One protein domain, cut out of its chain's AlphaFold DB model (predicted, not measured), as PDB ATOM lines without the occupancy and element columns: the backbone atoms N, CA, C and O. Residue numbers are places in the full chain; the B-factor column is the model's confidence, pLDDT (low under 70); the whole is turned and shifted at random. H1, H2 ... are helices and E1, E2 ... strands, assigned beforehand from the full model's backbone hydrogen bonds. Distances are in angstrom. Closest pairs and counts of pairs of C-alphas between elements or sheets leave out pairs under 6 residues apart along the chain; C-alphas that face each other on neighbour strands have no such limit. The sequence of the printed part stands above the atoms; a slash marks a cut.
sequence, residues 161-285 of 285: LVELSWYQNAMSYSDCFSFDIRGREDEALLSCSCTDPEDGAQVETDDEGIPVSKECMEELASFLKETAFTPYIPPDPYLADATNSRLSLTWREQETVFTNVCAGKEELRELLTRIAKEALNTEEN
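Overview. This is residues 161 to 285 of the 285 residues of an uncharacterized protein of Lachnospiraceae bacterium (UniProt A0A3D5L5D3). A twisted sheet of seven strands is covered on one face by two helices, H1 and H2, which run side by side in opposite ways across its strands; its other face has no named helix. The sheet is branched: the short strands E4 and E5 share one side of E3, while the hairpin of E6 and E7 continues the sheet beyond E1. The printed part has 125 residues, in the order E1 E2 E3 E4 E5 H1 E6 E7 H2, and its class is mixed, helices and strands, with antiparallel neighbour pairs. It is compact, with a radius of gyration of the C-alphas of 14.6 A and spans of 43 by 37 by 25 A.

Arrangement. E1, residues 161 to 168, has E2, residues 177 to 183, on one side and E6, residues 245 to 253, on the other. N 166 and O 179 are 2.8 A apart across E1 and E2, and N 248 and O 165 are 2.7 A apart across E1 and E6. E3, residues 188 to 195, is antiparallel to E2, with N 180 and O 191 at 2.8 A. On the other side of E3 its pairing is staggered: E5, residues 210 to 212, is beside 188 to 190, with N 210 and O 190 at 2.8 A, and E4, residues 202 to 204, is beside 192 to 195, with N 203 and O 194 at 2.8 A. E1 to E4 form a meander, each strand the antiparallel neighbour of the one before. E7, residues 256 to 262, is an edge strand and forms a hairpin with E6, with N 249 and O 260 at 2.8 A. The sheet is twisted, with C-alphas up to 4.1 A off its best plane. H2, residues 266 to 283, is on the sheet at a height of 7.3 A, over E2 and E3, and runs across the strands at 65 degrees to E3 on the local plane. The closest C-alphas of H2 and E3 are those of Ala 276 and Leu 190, 7.2 A apart. H1, residues 214 to 226, is on the same face at a height of 10.1 A, over E1, E2 and, only just, E6, on which 3 of its C-alphas fall. H1 and H2 are close but not clearly touching, at a shallow tilt of 4 degrees, opposite ways; their closest C-alphas, of Cys 216 and Ile 275, are 6.5 A apart. In H1 and H2 every O i to N i+4 pair is within hydrogen-bond range.

Along the chain. E1 begins at C-alpha 161, (43.978, 7.632, 91.771), and is 20.4 A long. E2 is 20.3 A, E3 21.8 A, E6 26.0 A and E7 19.6 A long; E4 and E5 have 3 residues each. H1 is 18.4 A long. H2, 26.4 A long, ends at C-alpha 283, (35.532, 10.251, 70.258).

Size, cuts and confidence. The C-alphas farthest apart, of Tyr 238 and Asn 285, are 47.4 A apart, and the printed part has no cut. The link from H1 to E6, residues 227 to 244, is long. The mean pLDDT of the printed part is 83.1; residues 184 to 186, 234 to 240, 256, 258 and 283 to 285 are under 70.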
ATOM      1  N   LEU A 161      43.627   6.316  92.303       89.00
ATOM      2  CA  LEU A 161      43.978   7.632  91.771       89.00
ATOM      3  C   LEU A 161      42.685   8.397  91.481       89.00
ATOM      4  O   LEU A 161      41.893   7.971  90.645       89.00
ATOM      5  N   VAL A 162      42.482   9.521  92.164       82.62
ATOM      6  CA  VAL A 162      41.277  10.350  92.008       82.62
ATOM      7  C   VAL A 162      41.534  11.540  91.101       82.62
ATOM      8  O   VAL A 162      40.666  11.921  90.319       82.62
ATOM      9  N   GLU A 163      42.715  12.138  91.221       86.69
ATOM     10  CA  GLU A 163      43.069  13.334  90.473       86.69
ATOM     11  C   GLU A 163      44.558  13.330  90.152       86.69
ATOM     12  O   GLU A 163      45.392  12.940  90.977       86.69
ATOM     13  N   LEU A 164      44.886  13.800  88.957       90.94
ATOM     14  CA  LEU A 164      46.247  14.109  88.555       90.94
ATOM     15  C   LEU A 164      46.236  15.503  87.955       90.94
ATOM     16  O   LEU A 164      45.474  15.759  87.035       90.94
ATOM     17  N   SER A 165      47.113  16.376  88.429       86.12
ATOM     18  CA  SER A 165      47.325  17.679  87.808       86.12
ATOM     19  C   SER A 165      48.814  17.893  87.622       86.12
ATOM     20  O   SER A 165      49.583  17.874  88.586       86.12
ATOM     21  N   TRP A 166      49.242  18.060  86.379       90.12
ATOM     22  CA  TRP A 166      50.630  18.297  86.037       90.12
ATOM     23  C   TRP A 166      50.744  19.482  85.103       90.12
ATOM     24  O   TRP A 166      50.270  19.455  83.972       90.12
ATOM     25  N   TYR A 167      51.423  20.514  85.583       86.75
ATOM     26  CA  TYR A 167      51.726  21.698  84.805       86.75
ATOM     27  C   TYR A 167      53.236  21.858  84.668       86.75
ATOM     28  O   TYR A 167      53.958  21.821  85.672       86.75
ATOM     29  N   GLN A 168      53.695  22.070  83.435       87.50
ATOM     30  CA  GLN A 168      55.062  22.463  83.147       87.50
ATOM     31  C   GLN A 168      55.113  23.740  82.311       87.50
ATOM     32  O   GLN A 168      54.523  23.811  81.233       87.50
ATOM     33  N   ASN A 169      55.886  24.722  82.777       82.50
ATOM     34  CA  ASN A 169      56.316  25.842  81.947       82.50
ATOM     35  C   ASN A 169      57.757  25.640  81.457       82.50
ATOM     36  O   ASN A 169      58.572  24.963  82.085       82.50
ATOM     37  N   ALA A 170      58.072  26.243  80.321       83.69
ATOM     38  CA  ALA A 170      59.405  26.250  79.753       83.69
ATOM     39  C   ALA A 170      59.588  27.491  78.875       83.69
ATOM     40  O   ALA A 170      58.629  28.145  78.466       83.69
ATOM     41  N   MET A 171      60.843  27.808  78.557       80.00
ATOM     42  CA  MET A 171      61.160  28.899  77.629       80.00
ATOM     43  C   MET A 171      60.670  28.619  76.207       80.00
ATOM     44  O   MET A 171      60.333  29.550  75.475       80.00
ATOM     45  N   SER A 172      60.649  27.346  75.804       81.75
ATOM     46  CA  SER A 172      60.052  26.941  74.537       81.75
ATOM     47  C   SER A 172      58.582  26.613  74.743       81.75
ATOM     48  O   SER A 172      58.241  25.805  75.602       81.75
ATOM     49  N   TYR A 173      57.719  27.171  73.893       75.69
ATOM     50  CA  TYR A 173      56.293  26.846  73.898       75.69
ATOM     51  C   TYR A 173      56.032  25.347  73.675       75.69
ATOM     52  O   TYR A 173      55.116  24.802  74.272       75.69
ATOM     53  N   SER A 174      56.874  24.667  72.886       79.06
ATOM     54  CA  SER A 174      56.784  23.213  72.654       79.06
ATOM     55  C   SER A 174      57.023  22.365  73.905       79.06
ATOM     56  O   SER A 174      56.642  21.196  73.946       79.06
ATOM     57  N   ASP A 175      57.694  22.942  74.900       84.31
ATOM     58  CA  ASP A 175      58.121  22.251  76.116       84.31
ATOM     59  C   ASP A 175      57.204  22.600  77.302       84.31
ATOM     60  O   ASP A 175      57.316  22.001  78.377       84.31
ATOM     61  N   CYS A 176      56.293  23.562  77.102       86.81
ATOM     62  CA  CYS A 176      55.166  23.809  77.984       86.81
ATOM     63  C   CYS A 176      54.104  22.733  77.769       86.81
ATOM     64  O   CYS A 176      53.782  22.383  76.631       86.81
ATOM     65  N   PHE A 177      53.524  22.249  78.860       90.38
ATOM     66  CA  PHE A 177      52.372  21.366  78.785       90.38
ATOM     67  C   PHE A 177      51.534  21.419  80.058       90.38
ATOM     68  O   PHE A 177      52.004  21.808  81.132       90.38
ATOM     69  N   SER A 178      50.292  20.971  79.937       90.62
ATOM     70  CA  SER A 178      49.396  20.725  81.056       90.62
ATOM     71  C   SER A 178      48.636  19.423  80.856       90.62
ATOM     72  O   SER A 178      48.157  19.149  79.759       90.62
ATOM     73  N   PHE A 179      48.493  18.659  81.932       89.88
ATOM     74  CA  PHE A 179      47.610  17.505  82.032       89.88
ATOM     75  C   PHE A 179      46.785  17.636  83.301       89.88
ATOM     76  O   PHE A 179      47.330  17.907  84.368       89.88
ATOM     77  N   ASP A 180      45.490  17.412  83.190       89.44
ATOM     78  CA  ASP A 180      44.561  17.439  84.302       89.44
ATOM     79  C   ASP A 180      43.593  16.271  84.140       89.44
ATOM     80  O   ASP A 180      42.917  16.157  83.124       89.44
ATOM     81  N   ILE A 181      43.553  15.372  85.111       85.75
ATOM     82  CA  ILE A 181      42.614  14.258  85.159       85.75
ATOM     83  C   ILE A 181      41.775  14.436  86.404       85.75
ATOM     84  O   ILE A 181      42.312  14.444  87.511       85.75
ATOM     85  N   ARG A 182      40.458  14.514  86.225       82.75
ATOM     86  CA  ARG A 182      39.499  14.619  87.325       82.75
ATOM     87  C   ARG A 182      38.585  13.408  87.334       82.75
ATOM     88  O   ARG A 182      37.839  13.185  86.382       82.75
ATOM     89  N   GLY A 183      38.600  12.654  88.428       71.12
ATOM     90  CA  GLY A 183      37.598  11.628  88.690       71.12
ATOM     91  C   GLY A 183      36.242  12.257  89.018       71.12
ATOM     92  O   GLY A 183      36.090  12.935  90.036       71.12
ATOM     93  N   ARG A 184      35.238  12.021  88.172       66.88
ATOM     94  CA  ARG A 184      33.814  12.126  88.526       66.88
ATOM     95  C   ARG A 184      33.297  10.755  88.959       66.88
ATOM     96  O   ARG A 184      33.986   9.760  88.778       66.88
ATOM     97  N   GLU A 185      32.104  10.719  89.563       59.94
ATOM     98  CA  GLU A 185      31.541   9.536  90.248       59.94
ATOM     99  C   GLU A 185      31.738   8.207  89.494       59.94
ATOM    100  O   GLU A 185      32.088   7.225  90.143       59.94
ATOM    101  N   ASP A 186      31.612   8.197  88.160       68.94
ATOM    102  CA  ASP A 186      31.764   6.990  87.333       68.94
ATOM    103  C   ASP A 186      32.772   7.122  86.165       68.94
ATOM    104  O   ASP A 186      33.001   6.151  85.443       68.94
ATOM    105  N   GLU A 187      33.381   8.294  85.952       83.75
ATOM    106  CA  GLU A 187      34.220   8.576  84.774       83.75
ATOM    107  C   GLU A 187      35.390   9.500  85.125       83.75
ATOM    108  O   GLU A 187      35.230  10.468  85.870       83.75
ATOM    109  N   ALA A 188      36.571   9.228  84.569       87.69
ATOM    110  CA  ALA A 188      37.715  10.130  84.647       87.69
ATOM    111  C   ALA A 188      37.762  10.997  83.385       87.69
ATOM    112  O   ALA A 188      37.738  10.462  82.280       87.69
ATOM    113  N   LEU A 189      37.831  12.317  83.549       90.19
ATOM    114  CA  LEU A 189      37.926  13.267  82.439       90.19
ATOM    115  C   LEU A 189      39.345  13.816  82.365       90.19
ATOM    116  O   LEU A 189      39.849  14.319  83.369       90.19
ATOM    117  N   LEU A 190      39.967  13.721  81.192       90.50
ATOM    118  CA  LEU A 190      41.293  14.256  80.906       90.50
ATOM    119  C   LEU A 190      41.176  15.558  80.123       90.50
ATOM    120  O   LEU A 190      40.637  15.569  79.021       90.50
ATOM    121  N   SER A 191      41.740  16.630  80.664       86.94
ATOM    122  CA  SER A 191      42.050  17.847  79.929       86.94
ATOM    123  C   SER A 191      43.565  17.964  79.746       86.94
ATOM    124  O   SER A 191      44.329  17.748  80.691       86.94
ATOM    125  N   CYS A 192      44.046  18.263  78.542       91.62
ATOM    126  CA  CYS A 192      45.467  18.421  78.286       91.62
ATOM    127  C   CYS A 192      45.777  19.418  77.170       91.62
ATOM    128  O   CYS A 192      44.971  19.659  76.278       91.62
ATOM    129  N   SER A 193      46.991  19.955  77.222       89.38
ATOM    130  CA  SER A 193      47.625  20.716  76.150       89.38
ATOM    131  C   SER A 193      49.101  20.349  76.168       89.38
ATOM    132  O   SER A 193      49.805  20.638  77.137       89.38
ATOM    133  N   CYS A 194      49.573  19.621  75.160       91.38
ATOM    134  CA  CYS A 194      50.968  19.214  75.072       91.38
ATOM    135  C   CYS A 194      51.422  19.061  73.619       91.38
ATOM    136  O   CYS A 194      50.635  18.776  72.720       91.38
ATOM    137  N   THR A 195      52.728  19.210  73.399       89.12
ATOM    138  CA  THR A 195      53.344  18.811  72.130       89.12
ATOM    139  C   THR A 195      53.781  17.356  72.233       89.12
ATOM    140  O   THR A 195      54.521  17.002  73.161       89.12
ATOM    141  N   ASP A 196      53.337  16.540  71.283       86.25
ATOM    142  CA  ASP A 196      53.724  15.143  71.162       86.25
ATOM    143  C   ASP A 196      55.236  15.027  70.887       86.25
ATOM    144  O   ASP A 196      55.737  15.642  69.937       86.25
ATOM    145  N   PRO A 197      55.988  14.273  71.706       78.06
ATOM    146  CA  PRO A 197      57.432  14.153  71.543       78.06
ATOM    147  C   PRO A 197      57.856  13.326  70.313       78.06
ATOM    148  O   PRO A 197      58.995  13.462  69.868       78.06
ATOM    149  N   GLU A 198      56.986  12.475  69.761       82.62
ATOM    150  CA  GLU A 198      57.284  11.582  68.636       82.62
ATOM    151  C   GLU A 198      57.197  12.304  67.284       82.62
ATOM    152  O   GLU A 198      58.118  12.219  66.466       82.62
ATOM    153  N   ASP A 199      56.095  13.015  67.040       86.94
ATOM    154  CA  ASP A 199      55.794  13.639  65.744       86.94
ATOM    155  C   ASP A 199      55.739  15.180  65.792       86.94
ATOM    156  O   ASP A 199      55.713  15.829  64.740       86.94
ATOM    157  N   GLY A 200      55.792  15.780  66.987       84.88
ATOM    158  CA  GLY A 200      55.703  17.225  67.191       84.88
ATOM    159  C   GLY A 200      54.297  17.799  67.002       84.88
ATOM    160  O   GLY A 200      54.151  19.024  66.925       84.88
ATOM    161  N   ALA A 201      53.268  16.955  66.877       88.56
ATOM    162  CA  ALA A 201      51.887  17.397  66.766       88.56
ATOM    163  C   ALA A 201      51.395  18.003  68.086       88.56
ATOM    164  O   ALA A 201      51.825  17.621  69.172       88.56
ATOM    165  N   GLN A 202      50.468  18.957  67.994       88.94
ATOM    166  CA  GLN A 202      49.759  19.445  69.174       88.94
ATOM    167  C   GLN A 202      48.669  18.445  69.549       88.94
ATOM    168  O   GLN A 202      47.850  18.078  68.704       88.94
ATOM    169  N   VAL A 203      48.676  18.024  70.809       90.06
ATOM    170  CA  VAL A 203      47.632  17.214  71.429       90.06
ATOM    171  C   VAL A 203      46.951  18.104  72.454       90.06
ATOM    172  O   VAL A 203      47.548  18.484  73.462       90.06
ATOM    173  N   GLU A 204      45.712  18.470  72.159       90.12
ATOM    174  CA  GLU A 204      44.911  19.370  72.975       90.12
ATOM    175  C   GLU A 204      43.492  18.820  73.060       90.12
ATOM    176  O   GLU A 204      42.921  18.383  72.058       90.12
ATOM    177  N   THR A 205      42.941  18.825  74.263       87.50
ATOM    178  CA  THR A 205      41.530  18.535  74.524       87.50
ATOM    179  C   THR A 205      40.873  19.816  75.028       87.50
ATOM    180  O   THR A 205      41.559  20.742  75.460       87.50
ATOM    181  N   ASP A 206      39.548  19.876  75.022       82.31
ATOM    182  CA  ASP A 206      38.849  21.007  75.627       82.31
ATOM    183  C   ASP A 206      38.977  21.043  77.168       82.31
ATOM    184  O   ASP A 206      39.510  20.136  77.824       82.31
ATOM    185  N   ASP A 207      38.495  22.146  77.746       75.31
ATOM    186  CA  ASP A 207      38.440  22.368  79.197       75.31
ATOM    187  C   ASP A 207      37.401  21.465  79.893       75.31
ATOM    188  O   ASP A 207      37.412  21.321  81.120       75.31
ATOM    189  N   GLU A 208      36.472  20.894  79.123       78.12
ATOM    190  CA  GLU A 208      35.416  20.000  79.606       78.12
ATOM    191  C   GLU A 208      35.978  18.597  79.871       78.12
ATOM    192  O   GLU A 208      35.533  17.921  80.805       78.12
ATOM    193  N   GLY A 209      37.046  18.247  79.152       84.38
ATOM    194  CA  GLY A 209      37.825  17.039  79.304       84.38
ATOM    195  C   GLY A 209      37.184  15.864  78.580       84.38
ATOM    196  O   GLY A 209      35.965  15.728  78.509       84.38
ATOM    197  N   ILE A 210      38.026  14.972  78.075       89.56
ATOM    198  CA  ILE A 210      37.600  13.776  77.356       89.56
ATOM    199  C   ILE A 210      37.556  12.566  78.299       89.56
ATOM    200  O   ILE A 210      38.460  12.413  79.133       89.56
ATOM    201  N   PRO A 211      36.541  11.687  78.208       91.12
ATOM    202  CA  PRO A 211      36.496  10.472  79.007       91.12
ATOM    203  C   PRO A 211      37.711   9.572  78.771       91.12
ATOM    204  O   PRO A 211      38.045   9.208  77.646       91.12
ATOM    205  N   VAL A 212      38.349   9.169  79.865       90.19
ATOM    206  CA  VAL A 212      39.451   8.209  79.875       90.19
ATOM    207  C   VAL A 212      38.919   6.840  80.273       90.19
ATOM    208  O   VAL A 212      38.144   6.698  81.222       90.19
ATOM    209  N   SER A 213      39.356   5.807  79.556       90.69
ATOM    210  CA  SER A 213      38.972   4.432  79.860       90.69
ATOM    211  C   SER A 213      39.479   4.001  81.244       90.69
ATOM    212  O   SER A 213      40.531   4.433  81.726       90.69
ATOM    213  N   LYS A 214      38.750   3.080  81.883       89.12
ATOM    214  CA  LYS A 214      39.167   2.497  83.168       89.12
ATOM    215  C   LYS A 214      40.526   1.797  83.071       89.12
ATOM    216  O   LYS A 214      41.301   1.859  84.017       89.12
ATOM    217  N   GLU A 215      40.816   1.169  81.932       91.00
ATOM    218  CA  GLU A 215      42.094   0.495  81.668       91.00
ATOM    219  C   GLU A 215      43.262   1.492  81.670       91.00
ATOM    220  O   GLU A 215      44.252   1.264  82.363       91.00
ATOM    221  N   CYS A 216      43.109   2.646  81.010       92.88
ATOM    222  CA  CYS A 216      44.111   3.714  81.030       92.88
ATOM    223  C   CYS A 216      44.321   4.286  82.440       92.88
ATOM    224  O   CYS A 216      45.454   4.558  82.835       92.88
ATOM    225  N   MET A 217      43.248   4.441  83.223       91.38
ATOM    226  CA  MET A 217      43.350   4.891  84.616       91.38
ATOM    227  C   MET A 217      44.059   3.870  85.515       91.38
ATOM    228  O   MET A 217      44.863   4.253  86.365       91.38
ATOM    229  N   GLU A 218      43.797   2.574  85.330       91.81
ATOM    230  CA  GLU A 218      44.474   1.496  86.061       91.81
ATOM    231  C   GLU A 218      45.963   1.408  85.695       91.81
ATOM    232  O   GLU A 218      46.808   1.250  86.582       91.81
ATOM    233  N   GLU A 219      46.299   1.566  84.413       94.75
ATOM    234  CA  GLU A 219      47.682   1.633  83.938       94.75
ATOM    235  C   GLU A 219      48.419   2.839  84.535       94.75
ATOM    236  O   GLU A 219      49.498   2.679  85.112       94.75
ATOM    237  N   LEU A 220      47.811   4.028  84.473       94.31
ATOM    238  CA  LEU A 220      48.360   5.254  85.047       94.31
ATOM    239  C   LEU A 220      48.596   5.112  86.554       94.31
ATOM    240  O   LEU A 220      49.685   5.408  87.043       94.31
ATOM    241  N   ALA A 221      47.607   4.618  87.299       92.75
ATOM    242  CA  ALA A 221      47.739   4.408  88.737       92.75
ATOM    243  C   ALA A 221      48.855   3.405  89.073       92.75
ATOM    244  O   ALA A 221      49.610   3.624  90.023       92.75
ATOM    245  N   SER A 222      48.984   2.328  88.293       93.75
ATOM    246  CA  SER A 222      50.038   1.322  88.474       93.75
ATOM    247  C   SER A 222      51.422   1.922  88.230       93.75
ATOM    248  O   SER A 222      52.304   1.808  89.082       93.75
ATOM    249  N   PHE A 223      51.585   2.653  87.125       94.81
ATOM    250  CA  PHE A 223      52.823   3.357  86.806       94.81
ATOM    251  C   PHE A 223      53.229   4.327  87.924       94.81
ATOM    252  O   PHE A 223      54.385   4.339  88.354       94.81
ATOM    253  N   LEU A 224      52.284   5.120  88.435       92.88
ATOM    254  CA  LEU A 224      52.559   6.108  89.479       92.88
ATOM    255  C   LEU A 224      52.965   5.471  90.817       92.88
ATOM    256  O   LEU A 224      53.790   6.046  91.525       92.88
ATOM    257  N   LYS A 225      52.423   4.296  91.160       90.50
ATOM    258  CA  LYS A 225      52.782   3.554  92.382       90.50
ATOM    259  C   LYS A 225      54.166   2.913  92.298       90.50
ATOM    260  O   LYS A 225      54.901   2.904  93.282       90.50
ATOM    261  N   GLU A 226      54.531   2.382  91.134       90.62
ATOM    262  CA  GLU A 226      55.845   1.759  90.915       90.62
ATOM    263  C   GLU A 226      56.964   2.796  90.737       90.62
ATOM    264  O   GLU A 226      58.146   2.516  90.964       90.62
ATOM    265  N   THR A 227      56.598   4.016  90.349       89.44
ATOM    266  CA  THR A 227      57.549   5.087  90.080       89.44
ATOM    267  C   THR A 227      57.974   5.796  91.362       89.44
ATOM    268  O   THR A 227      57.195   6.454  92.042       89.44
ATOM    269  N   ALA A 228      59.276   5.756  91.651       84.94
ATOM    270  CA  ALA A 228      59.852   6.548  92.733       84.94
ATOM    271  C   ALA A 228      59.944   8.030  92.338       84.94
ATOM    272  O   ALA A 228      60.838   8.416  91.577       84.94
ATOM    273  N   PHE A 229      59.034   8.857  92.843       85.94
ATOM    274  CA  PHE A 229      59.069  10.308  92.674       85.94
ATOM    275  C   PHE A 229      59.882  10.995  93.773       85.94
ATOM    276  O   PHE A 229      60.029  10.481  94.881       85.94
ATOM    277  N   THR A 230      60.400  12.180  93.464       81.50
ATOM    278  CA  THR A 230      60.988  13.077  94.462       81.50
ATOM    279  C   THR A 230      59.984  14.166  94.830       81.50
ATOM    280  O   THR A 230      59.212  14.581  93.955       81.50
ATOM    281  N   PRO A 231      60.006  14.672  96.075       76.19
ATOM    282  CA  PRO A 231      59.239  15.854  96.447       76.19
ATOM    283  C   PRO A 231      59.480  16.999  95.467       76.19
ATOM    284  O   PRO A 231      60.591  17.186  94.956       76.19
ATOM    285  N   TYR A 232      58.423  17.743  95.169       76.38
ATOM    286  CA  TYR A 232      58.515  18.906  94.301       76.38
ATOM    287  C   TYR A 232      59.296  20.019  94.998       76.38
ATOM    288  O   TYR A 232      59.003  20.380  96.137       76.38
ATOM    289  N   ILE A 233      60.248  20.605  94.278       70.56
ATOM    290  CA  ILE A 233      60.971  21.794  94.720       70.56
ATOM    291  C   ILE A 233      60.581  22.924  93.766       70.56
ATOM    292  O   ILE A 233      60.873  22.814  92.572       70.56
ATOM    293  N   PRO A 234      59.921  23.992  94.249       67.75
ATOM    294  CA  PRO A 234      59.579  25.113  93.393       67.75
ATOM    295  C   PRO A 234      60.843  25.753  92.811       67.75
ATOM    296  O   PRO A 234      61.843  25.887  93.529       67.75
ATOM    297  N   PRO A 235      60.826  26.138  91.523       67.31
ATOM    298  CA  PRO A 235      61.951  26.834  90.922       67.31
ATOM    299  C   PRO A 235      62.145  28.210  91.558       67.31
ATOM    300  O   PRO A 235      61.229  28.778  92.155       67.31
ATOM    301  N   ASP A 236      63.347  28.757  91.395       62.94
ATOM    302  CA  ASP A 236      63.659  30.114  91.835       62.94
ATOM    303  C   ASP A 236      62.777  31.130  91.075       62.94
ATOM    304  O   ASP A 236      62.896  31.236  89.851       62.94
ATOM    305  N   PRO A 237      61.907  31.897  91.761       54.81
ATOM    306  CA  PRO A 237      60.992  32.835  91.112       54.81
ATOM    307  C   PRO A 237      61.693  34.034  90.444       54.81
ATOM    308  O   PRO A 237      61.037  34.797  89.735       54.81
ATOM    309  N   TYR A 238      63.006  34.221  90.641       54.81
ATOM    310  CA  TYR A 238      63.807  35.264  89.977       54.81
ATOM    311  C   TYR A 238      64.473  34.796  88.689       54.81
ATOM    312  O   TYR A 238      64.970  35.621  87.916       54.81
ATOM    313  N   LEU A 239      64.463  33.491  88.431       66.69
ATOM    314  CA  LEU A 239      64.878  32.930  87.160       66.69
ATOM    315  C   LEU A 239      63.666  32.902  86.231       66.69
ATOM    316  O   LEU A 239      62.850  31.986  86.260       66.69
ATOM    317  N   ALA A 240      63.553  33.937  85.398       62.72
ATOM    318  CA  ALA A 240      62.471  34.063  84.420       62.72
ATOM    319  C   ALA A 240      62.417  32.891  83.417       62.72
ATOM    320  O   ALA A 240      61.388  32.683  82.782       62.72
ATOM    321  N   ASP A 241      63.517  32.151  83.270       73.50
ATOM    322  CA  ASP A 241      63.670  30.978  82.415       73.50
ATOM    323  C   ASP A 241      63.641  29.643  83.176       73.50
ATOM    324  O   ASP A 241      63.834  28.592  82.560       73.50
ATOM    325  N   ALA A 242      63.404  29.647  84.491       73.81
ATOM    326  CA  ALA A 242      63.359  28.407  85.248       73.81
ATOM    327  C   ALA A 242      62.101  27.598  84.919       73.81
ATOM    328  O   ALA A 242      60.972  28.044  85.122       73.81
ATOM    329  N   THR A 243      62.328  26.366  84.472       80.44
ATOM    330  CA  THR A 243      61.289  25.358  84.279       80.44
ATOM    331  C   THR A 243      60.637  25.027  85.614       80.44
ATOM    332  O   THR A 243      61.258  24.474  86.523       80.44
ATOM    333  N   ASN A 244      59.355  25.337  85.709       80.50
ATOM    334  CA  ASN A 244      58.474  24.898  86.764       80.50
ATOM    335  C   ASN A 244      57.716  23.670  86.280       80.50
ATOM    336  O   ASN A 244      56.857  23.816  85.421       80.50
ATOM    337  N   SER A 245      58.008  22.497  86.839       84.06
ATOM    338  CA  SER A 245      57.286  21.256  86.550       84.06
ATOM    339  C   SER A 245      56.679  20.715  87.838       84.06
ATOM    340  O   SER A 245      57.368  20.097  88.652       84.06
ATOM    341  N   ARG A 246      55.395  21.005  88.057       83.75
ATOM    342  CA  ARG A 246      54.679  20.663  89.291       83.75
ATOM    343  C   ARG A 246      53.660  19.572  89.011       83.75
ATOM    344  O   ARG A 246      52.655  19.833  88.354       83.75
ATOM    345  N   LEU A 247      53.906  18.379  89.547       86.00
ATOM    346  CA  LEU A 247      52.987  17.247  89.505       86.00
ATOM    347  C   LEU A 247      52.277  17.120  90.857       86.00
ATOM    348  O   LEU A 247      52.926  17.044  91.897       86.00
ATOM    349  N   SER A 248      50.951  17.088  90.838       83.12
ATOM    350  CA  SER A 248      50.093  16.857  92.001       83.12
ATOM    351  C   SER A 248      49.287  15.583  91.770       83.12
ATOM    352  O   SER A 248      48.625  15.444  90.744       83.12
ATOM    353  N   LEU A 249      49.365  14.651  92.716       83.31
ATOM    354  CA  LEU A 249      48.721  13.342  92.657       83.31
ATOM    355  C   LEU A 249      47.798  13.185  93.857       83.31
ATOM    356  O   LEU A 249      48.282  13.103  94.987       83.31
ATOM    357  N   THR A 250      46.495  13.116  93.617       80.62
ATOM    358  CA  THR A 250      45.500  12.916  94.671       80.62
ATOM    359  C   THR A 250      45.030  11.470  94.669       80.62
ATOM    360  O   THR A 250      44.499  10.962  93.680       80.62
ATOM    361  N   TRP A 251      45.199  10.822  95.814       80.81
ATOM    362  CA  TRP A 251      44.858   9.428  96.049       80.81
ATOM    363  C   TRP A 251      43.731   9.321  97.061       80.81
ATOM    364  O   TRP A 251      43.645  10.111  98.004       80.81
ATOM    365  N   ARG A 252      42.893   8.300  96.899       79.44
ATOM    366  CA  ARG A 252      41.879   7.905  97.871       79.44
ATOM    367  C   ARG A 252      42.193   6.523  98.406       79.44
ATOM    368  O   ARG A 252      42.286   5.562  97.652       79.44
ATOM    369  N   GLU A 253      42.283   6.427  99.721       81.50
ATOM    370  CA  GLU A 253      42.348   5.173 100.457       81.50
ATOM    371  C   GLU A 253      41.139   5.106 101.388       81.50
ATOM    372  O   GLU A 253      41.046   5.862 102.358       81.50
ATOM    373  N   GLN A 254      40.204   4.196 101.110       79.19
ATOM    374  CA  GLN A 254      38.947   4.082 101.858       79.19
ATOM    375  C   GLN A 254      38.178   5.422 101.872       79.19
ATOM    376  O   GLN A 254      37.733   5.879 100.823       79.19
ATOM    377  N   GLU A 255      38.032   6.059 103.038       71.19
ATOM    378  CA  GLU A 255      37.388   7.373 103.207       71.19
ATOM    379  C   GLU A 255      38.396   8.533 103.306       71.19
ATOM    380  O   GLU A 255      38.003   9.684 103.487       71.19
ATOM    381  N   THR A 256      39.697   8.249 103.204       62.44
ATOM    382  CA  THR A 256      40.756   9.259 103.318       62.44
ATOM    383  C   THR A 256      41.261   9.649 101.939       62.44
ATOM    384  O   THR A 256      41.566   8.790 101.116       62.44
ATOM    385  N   VAL A 257      41.384  10.952 101.700       72.75
ATOM    386  CA  VAL A 257      42.000  11.510 100.495       72.75
ATOM    387  C   VAL A 257      43.278  12.229 100.900       72.75
ATOM    388  O   VAL A 257      43.287  12.955 101.892       72.75
ATOM    389  N   PHE A 258      44.352  12.019 100.148       65.38
ATOM    390  CA  PHE A 258      45.620  12.709 100.357       65.38
ATOM    391  C   PHE A 258      46.264  13.075  99.023       65.38
ATOM    392  O   PHE A 258      46.049  12.403  98.014       65.38
ATOM    393  N   THR A 259      47.073  14.130  99.027       76.06
ATOM    394  CA  THR A 259      47.716  14.649  97.818       76.06
ATOM    395  C   THR A 259      49.224  14.692  97.999       76.06
ATOM    396  O   THR A 259      49.727  15.291  98.946       76.06
ATOM    397  N   ASN A 260      49.944  14.082  97.062       76.88
ATOM    398  CA  ASN A 260      51.393  14.169  96.941       76.88
ATOM    399  C   ASN A 260      51.759  15.214  95.886       76.88
ATOM    400  O   ASN A 260      51.211  15.194  94.787       76.88
ATOM    401  N   VAL A 261      52.708  16.099  96.200       76.50
ATOM    402  CA  VAL A 261      53.259  17.058  95.232       76.50
ATOM    403  C   VAL A 261      54.708  16.687  94.940       76.50
ATOM    404  O   VAL A 261      55.571  16.721  95.819       76.50
ATOM    405  N   CYS A 262      54.982  16.319  93.696       83.19
ATOM    406  CA  CYS A 262      56.256  15.765  93.260       83.19
ATOM    407  C   CYS A 262      56.785  16.425  91.984       83.19
ATOM    408  O   CYS A 262      56.074  17.129  91.266       83.19
ATOM    409  N   ALA A 263      58.071  16.211  91.714       81.06
ATOM    410  CA  ALA A 263      58.638  16.516  90.408       81.06
ATOM    411  C   ALA A 263      58.136  15.484  89.387       81.06
ATOM    412  O   ALA A 263      58.162  14.283  89.660       81.06
ATOM    413  N   GLY A 264      57.682  15.949  88.225       83.12
ATOM    414  CA  GLY A 264      57.285  15.070  87.128       83.12
ATOM    415  C   GLY A 264      58.469  14.328  86.499       83.12
ATOM    416  O   GLY A 264      59.631  14.664  86.733       83.12
ATOM    417  N   LYS A 265      58.170  13.306  85.693       88.31
ATOM    418  CA  LYS A 265      59.163  12.502  84.964       88.31
ATOM    419  C   LYS A 265      58.775  12.360  83.502       88.31
ATOM    420  O   LYS A 265      57.591  12.246  83.212       88.31
ATOM    421  N   GLU A 266      59.751  12.307  82.603       89.06
ATOM    422  CA  GLU A 266      59.483  12.252  81.159       89.06
ATOM    423  C   GLU A 266      58.662  11.015  80.769       89.06
ATOM    424  O   GLU A 266      57.740  11.116  79.970       89.06
ATOM    425  N   GLU A 267      58.890   9.871  81.418       92.25
ATOM    426  CA  GLU A 267      58.132   8.642  81.159       92.25
ATOM    427  C   GLU A 267      56.635   8.799  81.491       92.25
ATOM    428  O   GLU A 267      55.779   8.219  80.822       92.25
ATOM    429  N   LEU A 268      56.297   9.625  82.493       94.44
ATOM    430  CA  LEU A 268      54.903   9.961  82.795       94.44
ATOM    431  C   LEU A 268      54.294  10.827  81.687       94.44
ATOM    432  O   LEU A 268      53.109  10.693  81.389       94.44
ATOM    433  N   ARG A 269      55.084  11.720  81.081       92.94
ATOM    434  CA  ARG A 269      54.607  12.593  80.002       92.94
ATOM    435  C   ARG A 269      54.259  11.758  78.782       92.94
ATOM    436  O   ARG A 269      53.172  11.916  78.245       92.94
ATOM    437  N   GLU A 270      55.141  10.840  78.393       93.50
ATOM    438  CA  GLU A 270      54.892   9.911  77.287       93.50
ATOM    439  C   GLU A 270      53.606   9.100  77.513       93.50
ATOM    440  O   GLU A 270      52.772   8.983  76.610       93.50
ATOM    441  N   LEU A 271      53.406   8.598  78.737       95.12
ATOM    442  CA  LEU A 271      52.196   7.873  79.122       95.12
ATOM    443  C   LEU A 271      50.934   8.741  78.995       95.12
ATOM    444  O   LEU A 271      49.962   8.321  78.368       95.12
ATOM    445  N   LEU A 272      50.944   9.954  79.550       94.50
ATOM    446  CA  LEU A 272      49.789  10.856  79.513       94.50
ATOM    447  C   LEU A 272      49.469  11.339  78.095       94.50
ATOM    448  O   LEU A 272      48.299  11.373  77.718       94.50
ATOM    449  N   THR A 273      50.482  11.644  77.278       94.44
ATOM    450  CA  THR A 273      50.292  11.986  75.861       94.44
ATOM    451  C   THR A 273      49.666  10.823  75.093       94.44
ATOM    452  O   THR A 273      48.739  11.031  74.308       94.44
ATOM    453  N   ARG A 274      50.106   9.581  75.342       94.75
ATOM    454  CA  ARG A 274      49.500   8.397  74.721       94.75
ATOM    455  C   ARG A 274      48.037   8.228  75.128       94.75
ATOM    456  O   ARG A 274      47.203   8.010  74.251       94.75
ATOM    457  N   ILE A 275      47.726   8.353  76.421       94.25
ATOM    458  CA  ILE A 275      46.348   8.271  76.929       94.25
ATOM    459  C   ILE A 275      45.474   9.355  76.279       94.25
ATOM    460  O   ILE A 275      44.365   9.055  75.840       94.25
ATOM    461  N   ALA A 276      45.983  10.584  76.142       93.06
ATOM    462  CA  ALA A 276      45.275  11.676  75.473       93.06
ATOM    463  C   ALA A 276      44.952  11.355  74.005       93.06
ATOM    464  O   ALA A 276      43.807  11.501  73.576       93.06
ATOM    465  N   LYS A 277      45.935  10.862  73.239       92.75
ATOM    466  CA  LYS A 277      45.728  10.441  71.842       92.75
ATOM    467  C   LYS A 277      44.699   9.315  71.731       92.75
ATOM    468  O   LYS A 277      43.883   9.316  70.814       92.75
ATOM    469  N   GLU A 278      44.742   8.340  72.635       91.75
ATOM    470  CA  GLU A 278      43.795   7.222  72.647       91.75
ATOM    471  C   GLU A 278      42.362   7.687  72.926       91.75
ATOM    472  O   GLU A 278      41.438   7.288  72.212       91.75
ATOM    473  N   ALA A 279      42.187   8.579  73.903       89.50
ATOM    474  CA  ALA A 279      40.891   9.163  74.213       89.50
ATOM    475  C   ALA A 279      40.330   9.942  73.010       89.50
ATOM    476  O   ALA A 279      39.206   9.679  72.585       89.50
ATOM    477  N   LEU A 280      41.142  10.802  72.379       88.69
ATOM    478  CA  LEU A 280      40.745  11.587  71.198       88.69
ATOM    479  C   LEU A 280      40.314  10.708  70.014       88.69
ATOM    480  O   LEU A 280      39.283  10.957  69.395       88.69
ATOM    481  N   ASN A 281      41.049   9.629  69.734       86.38
ATOM    482  CA  ASN A 281      40.694   8.686  68.665       86.38
ATOM    483  C   ASN A 281      39.393   7.910  68.946       86.38
ATOM    484  O   ASN A 281      38.798   7.343  68.024       86.38
ATOM    485  N   THR A 282      38.985   7.828  70.213       77.94
ATOM    486  CA  THR A 282      37.766   7.128  70.627       77.94
ATOM    487  C   THR A 282      36.528   8.005  70.446       77.94
ATOM    488  O   THR A 282      35.474   7.468  70.123       77.94
ATOM    489  N   GLU A 283      36.641   9.333  70.567       64.38
ATOM    490  CA  GLU A 283      35.532  10.251  70.258       64.38
ATOM    491  C   GLU A 283      35.273  10.441  68.756       64.38
ATOM    492  O   GLU A 283      34.151  10.759  68.359       64.38
ATOM    493  N   GLU A 284      36.272  10.220  67.898       60.62
ATOM    494  CA  GLU A 284      36.108  10.347  66.442       60.62
ATOM    495  C   GLU A 284      35.416   9.137  65.765       60.62
ATOM    496  O   GLU A 284      35.114   9.209  64.567       60.62
ATOM    497  N   ASN A 285      35.141   8.041  66.493       47.94
ATOM    498  CA  ASN A 285      34.503   6.806  65.984       47.94
ATOM    499  C   ASN A 285      33.060   6.609  66.465       47.94
ATOM    500  O   ASN A 285      32.237   6.152  65.632       47.94
TER     501      ASN A 285